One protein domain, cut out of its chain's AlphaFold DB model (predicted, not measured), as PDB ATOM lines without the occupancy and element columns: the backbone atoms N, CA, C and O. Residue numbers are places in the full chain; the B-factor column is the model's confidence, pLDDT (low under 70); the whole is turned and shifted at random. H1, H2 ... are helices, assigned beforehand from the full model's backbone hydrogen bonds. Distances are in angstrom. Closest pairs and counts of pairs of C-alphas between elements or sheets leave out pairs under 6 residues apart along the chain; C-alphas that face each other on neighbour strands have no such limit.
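What this domain is: This is residues 246 to 271 and 314 to 360 of the 504 residues of the protein "Dimer_Tnp_hAT domain-containing protein" of Fusarium oxysporum (strain Fo5176) (UniProt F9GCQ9). One long helix, H1, runs past H2 and H6, near both, while the short helices H2, H4 and H5 gather loosely round H6 and H3 lies far out from it; residues 246 to 253 of H1 and residues 320 to 325 stick out. The printed part has 73 residues with six named helices, H1 to H6 in order, and no named strand: all helix. It is compact, radius of gyration of the C-alphas 12.7 A, spanning 34 by 34 by 26 A.

Where its parts are: H1, residues 246 to 264, begins at C-alpha 246 (11.517, 22.610, 50.372) and measures 26.5 A. H2 is residues 315 to 320, 8.8 A; H3 326 to 329, 4.9 A; H4 333 to 338, 8.9 A; H5 340 to 343, 4.9 A. H6, residues 349 to 357, 12.0 A, ends at C-alpha 357 (0.581, 25.871, 33.736).

How they stand to each other: H1 is close to H6 but not clearly touching; their closest C-alphas, Trp 261 and Met 352, are 7.1 A apart. H4 and H6 touch at a steep tilt of 44 degrees, opposite ways, closest at the C-alphas of Leu 334 and Leu 357, 5.7 A. H3 is apart from H6. Every O i to N i+4 pair is within hydrogen-bond range in H2, H4 and H6, and 14 of 15 in H1; H3 and H5 are too short for one.

The domain as a whole: The farthest C-alphas, Glu 248 and Glu 271, are 34.9 A apart. Residues 272 to 313 are not printed; C-alphas 271 and 314 are 16.5 A apart across the cut. No link printed whole is long. Confidence is low, with pLDDT under 70, in 22 residues, among them 321 to 330.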
ATOM      1  N   PRO A 246      11.779  22.573  51.814       42.66
ATOM      2  CA  PRO A 246      11.517  22.610  50.372       42.66
ATOM      3  C   PRO A 246      11.833  21.269  49.686       42.66
ATOM      4  O   PRO A 246      10.981  20.677  49.031       42.66
ATOM      5  N   GLU A 247      13.001  20.711  50.011       50.78
ATOM      6  CA  GLU A 247      13.497  19.375  49.645       50.78
ATOM      7  C   GLU A 247      12.456  18.237  49.786       50.78
ATOM      8  O   GLU A 247      12.310  17.410  48.888       50.78
ATOM      9  N   GLU A 248      11.704  18.192  50.893       50.50
ATOM     10  CA  GLU A 248      10.817  17.071  51.241       50.50
ATOM     11  C   GLU A 248       9.491  17.051  50.473       50.50
ATOM     12  O   GLU A 248       8.825  16.008  50.443       50.50
ATOM     13  N   TRP A 249       9.079  18.175  49.879       63.88
ATOM     14  CA  TRP A 249       7.940  18.212  48.959       63.88
ATOM     15  C   TRP A 249       8.391  18.305  47.500       63.88
ATOM     16  O   TRP A 249       7.763  17.657  46.665       63.88
ATOM     17  N   HIS A 250       9.513  18.982  47.208       67.75
ATOM     18  CA  HIS A 250      10.112  19.035  45.870       67.75
ATOM     19  C   HIS A 250      10.239  17.635  45.267       67.75
ATOM     20  O   HIS A 250       9.684  17.402  44.198       67.75
ATOM     21  N   GLN A 251      10.879  16.685  45.963       71.25
ATOM     22  CA  GLN A 251      11.078  15.340  45.412       71.25
ATOM     23  C   GLN A 251       9.746  14.643  45.100       71.25
ATOM     24  O   GLN A 251       9.561  14.148  43.999       71.25
ATOM     25  N   LYS A 252       8.768  14.695  46.014       71.88
ATOM     26  CA  LYS A 252       7.445  14.072  45.816       71.88
ATOM     27  C   LYS A 252       6.686  14.686  44.633       71.88
ATOM     28  O   LYS A 252       5.964  13.980  43.933       71.88
ATOM     29  N   THR A 253       6.840  15.990  44.407       73.06
ATOM     30  CA  THR A 253       6.255  16.694  43.258       73.06
ATOM     31  C   THR A 253       7.002  16.386  41.959       73.06
ATOM     32  O   THR A 253       6.348  16.206  40.936       73.06
ATOM     33  N   ILE A 254       8.333  16.252  41.994       75.62
ATOM     34  CA  ILE A 254       9.166  15.806  40.865       75.62
ATOM     35  C   ILE A 254       8.792  14.371  40.470       75.62
ATOM     36  O   ILE A 254       8.487  14.137  39.305       75.62
ATOM     37  N   ASP A 255       8.706  13.443  41.426       75.50
ATOM     38  CA  ASP A 255       8.318  12.043  41.204       75.50
ATOM     39  C   ASP A 255       6.907  11.938  40.590       75.50
ATOM     40  O   ASP A 255       6.679  11.193  39.632       75.50
ATOM     41  N   ALA A 256       5.949  12.717  41.109       77.75
ATOM     42  CA  ALA A 256       4.581  12.756  40.594       77.75
ATOM     43  C   ALA A 256       4.502  13.367  39.185       77.75
ATOM     44  O   ALA A 256       3.811  12.832  38.317       77.75
ATOM     45  N   ALA A 257       5.230  14.458  38.933       78.50
ATOM     46  CA  ALA A 257       5.314  15.080  37.616       78.50
ATOM     47  C   ALA A 257       5.995  14.149  36.599       78.50
ATOM     48  O   ALA A 257       5.489  13.990  35.491       78.50
ATOM     49  N   TYR A 258       7.069  13.459  36.987       78.75
ATOM     50  CA  TYR A 258       7.748  12.467  36.156       78.75
ATOM     51  C   TYR A 258       6.839  11.271  35.829       78.75
ATOM     52  O   TYR A 258       6.801  10.822  34.687       78.75
ATOM     53  N   SER A 259       6.029  10.806  36.786       81.25
ATOM     54  CA  SER A 259       5.016   9.762  36.560       81.25
ATOM     55  C   SER A 259       3.949  10.192  35.538       81.25
ATOM     56  O   SER A 259       3.628   9.434  34.620       81.25
ATOM     57  N   ILE A 260       3.452  11.434  35.627       82.19
ATOM     58  CA  ILE A 260       2.540  12.024  34.627       82.19
ATOM     59  C   ILE A 260       3.234  12.124  33.262       82.19
ATOM     60  O   ILE A 260       2.664  11.718  32.249       82.19
ATOM     61  N   TRP A 261       4.476  12.616  33.231       80.81
ATOM     62  CA  TRP A 261       5.274  12.749  32.015       80.81
ATOM     63  C   TRP A 261       5.464  11.400  31.306       80.81
ATOM     64  O   TRP A 261       5.111  11.279  30.132       80.81
ATOM     65  N   GLN A 262       5.928  10.366  32.016       81.31
ATOM     66  CA  GLN A 262       6.106   9.014  31.473       81.31
ATOM     67  C   GLN A 262       4.798   8.451  30.898       81.31
ATOM     68  O   GLN A 262       4.771   7.928  29.784       81.31
ATOM     69  N   LYS A 263       3.706   8.571  31.659       80.12
ATOM     70  CA  LYS A 263       2.406   7.985  31.321       80.12
ATOM     71  C   LYS A 263       1.737   8.671  30.125       80.12
ATOM     72  O   LYS A 263       1.155   7.986  29.289       80.12
ATOM     73  N   GLU A 264       1.786  10.001  30.051       80.06
ATOM     74  CA  GLU A 264       0.916  10.792  29.162       80.06
ATOM     75  C   GLU A 264       1.667  11.599  28.090       80.06
ATOM     76  O   GLU A 264       1.043  12.013  27.114       80.06
ATOM     77  N   TYR A 265       2.987  11.795  28.223       78.06
ATOM     78  CA  TYR A 265       3.760  12.689  27.347       78.06
ATOM     79  C   TYR A 265       4.979  12.033  26.686       78.06
ATOM     80  O   TYR A 265       5.243  12.315  25.520       78.06
ATOM     81  N   ALA A 266       5.695  11.129  27.364       74.44
ATOM     82  CA  ALA A 266       6.930  10.514  26.858       74.44
ATOM     83  C   ALA A 266       6.737   9.713  25.553       74.44
ATOM     84  O   ALA A 266       7.623   9.669  24.704       74.44
ATOM     85  N   HIS A 267       5.556   9.118  25.361       71.81
ATOM     86  CA  HIS A 267       5.212   8.354  24.157       71.81
ATOM     87  C   HIS A 267       4.649   9.215  23.007       71.81
ATOM     88  O   HIS A 267       4.354   8.679  21.937       71.81
ATOM     89  N   LEU A 268       4.459  10.527  23.203       71.88
ATOM     90  CA  LEU A 268       3.902  11.392  22.162       71.88
ATOM     91  C   LEU A 268       4.892  11.561  20.995       71.88
ATOM     92  O   LEU A 268       6.106  11.654  21.224       71.88
ATOM     93  N   PRO A 269       4.395  11.633  19.744       67.69
ATOM     94  CA  PRO A 269       5.233  11.912  18.589       67.69
ATOM     95  C   PRO A 269       5.797  13.333  18.667       67.69
ATOM     96  O   PRO A 269       5.104  14.270  19.072       67.69
ATOM     97  N   HIS A 270       7.042  13.500  18.225       60.03
ATOM     98  CA  HIS A 270       7.659  14.815  18.093       60.03
ATOM     99  C   HIS A 270       6.904  15.665  17.073       60.03
ATOM    100  O   HIS A 270       6.934  15.400  15.869       60.03
ATOM    101  N   GLU A 271       6.249  16.717  17.557       53.62
ATOM    102  CA  GLU A 271       5.603  17.709  16.711       53.62
ATOM    103  C   GLU A 271       6.680  18.617  16.098       53.62
ATOM    104  O   GLU A 271       6.980  19.702  16.596       53.62
ATOM    105  N   MET A 314      14.791  14.566  28.189       63.91
ATOM    106  CA  MET A 314      15.377  14.349  29.512       63.91
ATOM    107  C   MET A 314      14.707  15.235  30.572       63.91
ATOM    108  O   MET A 314      15.248  16.260  30.987       63.91
ATOM    109  N   PHE A 315      13.536  14.809  31.055       67.19
ATOM    110  CA  PHE A 315      12.812  15.431  32.169       67.19
ATOM    111  C   PHE A 315      13.740  15.700  33.366       67.19
ATOM    112  O   PHE A 315      13.736  16.794  33.920       67.19
ATOM    113  N   MET A 316      14.585  14.723  33.716       67.94
ATOM    114  CA  MET A 316      15.550  14.851  34.811       67.94
ATOM    115  C   MET A 316      16.624  15.908  34.523       67.94
ATOM    116  O   MET A 316      16.919  16.706  35.401       67.94
ATOM    117  N   ALA A 317      17.131  16.010  33.287       70.31
ATOM    118  CA  ALA A 317      18.117  17.035  32.932       70.31
ATOM    119  C   ALA A 317      17.539  18.460  32.994       70.31
ATOM    120  O   ALA A 317      18.265  19.381  33.340       70.31
ATOM    121  N   PHE A 318      16.238  18.651  32.732       76.81
ATOM    122  CA  PHE A 318      15.574  19.940  32.976       76.81
ATOM    123  C   PHE A 318      15.465  20.269  34.479       76.81
ATOM    124  O   PHE A 318      15.602  21.425  34.866       76.81
ATOM    125  N   ILE A 319      15.233  19.263  35.331       75.81
ATOM    126  CA  ILE A 319      15.200  19.419  36.798       75.81
ATOM    127  C   ILE A 319      16.610  19.644  37.384       75.81
ATOM    128  O   ILE A 319      16.746  20.297  38.417       75.81
ATOM    129  N   GLU A 320      17.650  19.127  36.726       70.19
ATOM    130  CA  GLU A 320      19.065  19.276  37.097       70.19
ATOM    131  C   GLU A 320      19.743  20.526  36.490       70.19
ATOM    132  O   GLU A 320      20.847  20.887  36.911       70.19
ATOM    133  N   ASP A 321      19.107  21.210  35.528       68.56
ATOM    134  CA  ASP A 321      19.616  22.460  34.948       68.56
ATOM    135  C   ASP A 321      19.490  23.641  35.932       68.56
ATOM    136  O   ASP A 321      18.802  23.612  36.956       68.56
ATOM    137  N   LYS A 322      20.208  24.723  35.638       66.12
ATOM    138  CA  LYS A 322      20.313  25.899  36.499       66.12
ATOM    139  C   LYS A 322      18.965  26.605  36.620       66.12
ATOM    140  O   LYS A 322      18.399  27.070  35.635       66.12
ATOM    141  N   THR A 323      18.520  26.791  37.859       67.19
ATOM    142  CA  THR A 323      17.331  27.576  38.211       67.19
ATOM    143  C   THR A 323      17.359  28.965  37.568       67.19
ATOM    144  O   THR A 323      18.290  29.743  37.797       67.19
ATOM    145  N   ILE A 324      16.322  29.282  36.791       66.25
ATOM    146  CA  ILE A 324      16.176  30.555  36.078       66.25
ATOM    147  C   ILE A 324      15.393  31.541  36.946       66.25
ATOM    148  O   ILE A 324      14.286  31.243  37.391       66.25
ATOM    149  N   ASP A 325      15.946  32.738  37.140       64.00
ATOM    150  CA  ASP A 325      15.248  33.849  37.788       64.00
ATOM    151  C   ASP A 325      14.214  34.464  36.824       64.00
ATOM    152  O   ASP A 325      14.538  35.252  35.931       64.00
ATOM    153  N   LEU A 326      12.953  34.056  36.987       64.81
ATOM    154  CA  LEU A 326      11.824  34.566  36.207       64.81
ATOM    155  C   LEU A 326      11.354  35.956  36.672       64.81
ATOM    156  O   LEU A 326      10.782  36.694  35.867       64.81
ATOM    157  N   ASP A 327      11.635  36.348  37.919       60.62
ATOM    158  CA  ASP A 327      11.249  37.651  38.476       60.62
ATOM    159  C   ASP A 327      12.147  38.769  37.924       60.62
ATOM    160  O   ASP A 327      11.655  39.836  37.542       60.62
ATOM    161  N   ALA A 328      13.448  38.501  37.768       61.91
ATOM    162  CA  ALA A 328      14.379  39.374  37.051       61.91
ATOM    163  C   ALA A 328      13.983  39.566  35.575       61.91
ATOM    164  O   ALA A 328      14.159  40.657  35.023       61.91
ATOM    165  N   LEU A 329      13.417  38.532  34.943       60.91
ATOM    166  CA  LEU A 329      12.931  38.574  33.559       60.91
ATOM    167  C   LEU A 329      11.525  39.183  33.418       60.91
ATOM    168  O   LEU A 329      11.184  39.656  32.335       60.91
ATOM    169  N   LYS A 330      10.717  39.200  34.490       69.62
ATOM    170  CA  LYS A 330       9.300  39.625  34.511       69.62
ATOM    171  C   LYS A 330       8.404  38.851  33.531       69.62
ATOM    172  O   LYS A 330       7.470  39.411  32.958       69.62
ATOM    173  N   ILE A 331       8.695  37.565  33.343       72.31
ATOM    174  CA  ILE A 331       8.007  36.661  32.409       72.31
ATOM    175  C   ILE A 331       7.325  35.556  33.219       72.31
ATOM    176  O   ILE A 331       7.945  34.961  34.097       72.31
ATOM    177  N   THR A 332       6.055  35.250  32.936       73.56
ATOM    178  CA  THR A 332       5.368  34.158  33.648       73.56
ATOM    179  C   THR A 332       5.919  32.788  33.218       73.56
ATOM    180  O   THR A 332       6.335  32.637  32.067       73.56
ATOM    181  N   PRO A 333       5.871  31.746  34.074       72.31
ATOM    182  CA  PRO A 333       6.338  30.408  33.701       72.31
ATOM    183  C   PRO A 333       5.703  29.881  32.402       72.31
ATOM    184  O   PRO A 333       6.384  29.287  31.569       72.31
ATOM    185  N   LEU A 334       4.411  30.158  32.182       75.12
ATOM    186  CA  LEU A 334       3.707  29.795  30.948       75.12
ATOM    187  C   LEU A 334       4.240  30.561  29.724       75.12
ATOM    188  O   LEU A 334       4.419  29.965  28.666       75.12
ATOM    189  N   GLN A 335       4.526  31.860  29.857       76.06
ATOM    190  CA  GLN A 335       5.132  32.653  28.781       76.06
ATOM    191  C   GLN A 335       6.536  32.152  28.427       76.06
ATOM    192  O   GLN A 335       6.857  32.073  27.245       76.06
ATOM    193  N   TRP A 336       7.345  31.762  29.419       79.44
ATOM    194  CA  TRP A 336       8.682  31.202  29.198       79.44
ATOM    195  C   TRP A 336       8.631  29.919  28.349       79.44
ATOM    196  O   TRP A 336       9.350  29.806  27.357       79.44
ATOM    197  N   TRP A 337       7.704  29.004  28.652       77.38
ATOM    198  CA  TRP A 337       7.498  27.766  27.884       77.38
ATOM    199  C   TRP A 337       6.895  27.961  26.482       77.38
ATOM    200  O   TRP A 337       6.974  27.056  25.649       77.38
ATOM    201  N   LEU A 338       6.313  29.127  26.189       75.94
ATOM    202  CA  LEU A 338       5.819  29.467  24.850       75.94
ATOM    203  C   LEU A 338       6.934  29.958  23.906       75.94
ATOM    204  O   LEU A 338       6.740  29.923  22.688       75.94
ATOM    205  N   VAL A 339       8.095  30.372  24.432       77.62
ATOM    206  CA  VAL A 339       9.228  30.882  23.641       77.62
ATOM    207  C   VAL A 339       9.801  29.774  22.734       77.62
ATOM    208  O   VAL A 339      10.177  28.713  23.243       77.62
ATOM    209  N   PRO A 340       9.933  29.983  21.404       72.06
ATOM    210  CA  PRO A 340      10.415  28.957  20.469       72.06
ATOM    211  C   PRO A 340      11.769  28.344  20.846       72.06
ATOM    212  O   PRO A 340      11.993  27.156  20.631       72.06
ATOM    213  N   GLU A 341      12.655  29.140  21.436       72.88
ATOM    214  CA  GLU A 341      13.982  28.742  21.906       72.88
ATOM    215  C   GLU A 341      13.920  27.662  22.999       72.88
ATOM    216  O   GLU A 341      14.794  26.804  23.015       72.88
ATOM    217  N   GLN A 342      12.870  27.640  23.834       70.50
ATOM    218  CA  GLN A 342      12.651  26.612  24.868       70.50
ATOM    219  C   GLN A 342      11.839  25.415  24.356       70.50
ATOM    220  O   GLN A 342      11.999  24.291  24.827       70.50
ATOM    221  N   ARG A 343      11.002  25.622  23.333       74.62
ATOM    222  CA  ARG A 343      10.213  24.550  22.700       74.62
ATOM    223  C   ARG A 343      11.048  23.617  21.814       74.62
ATOM    224  O   ARG A 343      10.623  22.493  21.570       74.62
ATOM    225  N   ARG A 344      12.218  24.069  21.336       70.25
ATOM    226  CA  ARG A 344      13.176  23.270  20.543       70.25
ATOM    227  C   ARG A 344      13.890  22.161  21.347       70.25
ATOM    228  O   ARG A 344      13.851  21.035  20.864       70.25
ATOM    229  N   PRO A 345      14.529  22.423  22.509       71.19
ATOM    230  CA  PRO A 345      15.195  21.381  23.303       71.19
ATOM    231  C   PRO A 345      14.230  20.445  24.049       71.19
ATOM    232  O   PRO A 345      14.617  19.337  24.397       71.19
ATOM    233  N   TYR A 346      12.985  20.870  24.284       72.88
ATOM    234  CA  TYR A 346      12.028  20.165  25.147       72.88
ATOM    235  C   TYR A 346      10.696  19.862  24.426       72.88
ATOM    236  O   TYR A 346       9.641  20.373  24.827       72.88
ATOM    237  N   PRO A 347      10.695  19.099  23.314       74.25
ATOM    238  CA  PRO A 347       9.552  18.996  22.404       74.25
ATOM    239  C   PRO A 347       8.320  18.276  22.985       74.25
ATOM    240  O   PRO A 347       7.206  18.601  22.572       74.25
ATOM    241  N   ARG A 348       8.462  17.365  23.957       78.19
ATOM    242  CA  ARG A 348       7.326  16.771  24.696       78.19
ATOM    243  C   ARG A 348       7.089  17.480  26.030       78.19
ATOM    244  O   ARG A 348       5.941  17.720  26.409       78.19
ATOM    245  N   LEU A 349       8.162  17.852  26.730       78.69
ATOM    246  CA  LEU A 349       8.093  18.477  28.053       78.69
ATOM    247  C   LEU A 349       7.440  19.871  28.019       78.69
ATOM    248  O   LEU A 349       6.605  20.154  28.878       78.69
ATOM    249  N   HIS A 350       7.685  20.706  26.999       78.81
ATOM    250  CA  HIS A 350       7.005  22.008  26.901       78.81
ATOM    251  C   HIS A 350       5.479  21.865  26.753       78.81
ATOM    252  O   HIS A 350       4.730  22.718  27.225       78.81
ATOM    253  N   ARG A 351       4.996  20.779  26.131       77.69
ATOM    254  CA  ARG A 351       3.560  20.493  25.983       77.69
ATOM    255  C   ARG A 351       2.929  20.111  27.322       77.69
ATOM    256  O   ARG A 351       1.848  20.600  27.639       77.69
ATOM    257  N   MET A 352       3.618  19.302  28.127       80.25
ATOM    258  CA  MET A 352       3.218  19.020  29.509       80.25
ATOM    259  C   MET A 352       3.205  20.301  30.354       80.25
ATOM    260  O   MET A 352       2.233  20.560  31.061       80.25
ATOM    261  N   ALA A 353       4.254  21.120  30.250       79.56
ATOM    262  CA  ALA A 353       4.376  22.358  31.006       79.56
ATOM    263  C   ALA A 353       3.276  23.367  30.647       79.56
ATOM    264  O   ALA A 353       2.629  23.890  31.549       79.56
ATOM    265  N   ILE A 354       2.992  23.587  29.356       76.69
ATOM    266  CA  ILE A 354       1.872  24.430  28.907       76.69
ATOM    267  C   ILE A 354       0.542  23.886  29.433       76.69
ATOM    268  O   ILE A 354      -0.235  24.653  29.998       76.69
ATOM    269  N   ASN A 355       0.288  22.578  29.306       77.38
ATOM    270  CA  ASN A 355      -0.951  21.974  29.792       77.38
ATOM    271  C   ASN A 355      -1.144  22.229  31.297       77.38
ATOM    272  O   ASN A 355      -2.182  22.757  31.690       77.38
ATOM    273  N   ILE A 356      -0.143  21.929  32.131       75.31
ATOM    274  CA  ILE A 356      -0.232  22.094  33.591       75.31
ATOM    275  C   ILE A 356      -0.309  23.575  33.988       75.31
ATOM    276  O   ILE A 356      -1.165  23.947  34.784       75.31
ATOM    277  N   LEU A 357       0.534  24.438  33.410       72.00
ATOM    278  CA  LEU A 357       0.581  25.871  33.736       72.00
ATOM    279  C   LEU A 357      -0.603  26.671  33.162       72.00
ATOM    280  O   LEU A 357      -0.783  27.829  33.530       72.00
ATOM    281  N   SER A 358      -1.412  26.073  32.281       74.88
ATOM    282  CA  SER A 358      -2.690  26.643  31.832       74.88
ATOM    283  C   SER A 358      -3.856  26.386  32.796       74.88
ATOM    284  O   SER A 358      -4.902  27.023  32.666       74.88
ATOM    285  N   ILE A 359      -3.696  25.480  33.769       73.25
ATOM    286  CA  ILE A 359      -4.717  25.204  34.785       73.25
ATOM    287  C   ILE A 359      -4.686  26.328  35.823       73.25
ATOM    288  O   ILE A 359      -3.680  26.537  36.501       73.25
ATOM    289  N   ALA A 360      -5.805  27.040  35.979       63.78
ATOM    290  CA  ALA A 360      -5.933  28.072  37.001       63.78
ATOM    291  C   ALA A 360      -5.734  27.462  38.410       63.78
ATOM    292  O   ALA A 360      -6.417  26.494  38.752       63.78
TER     293      ALA A 360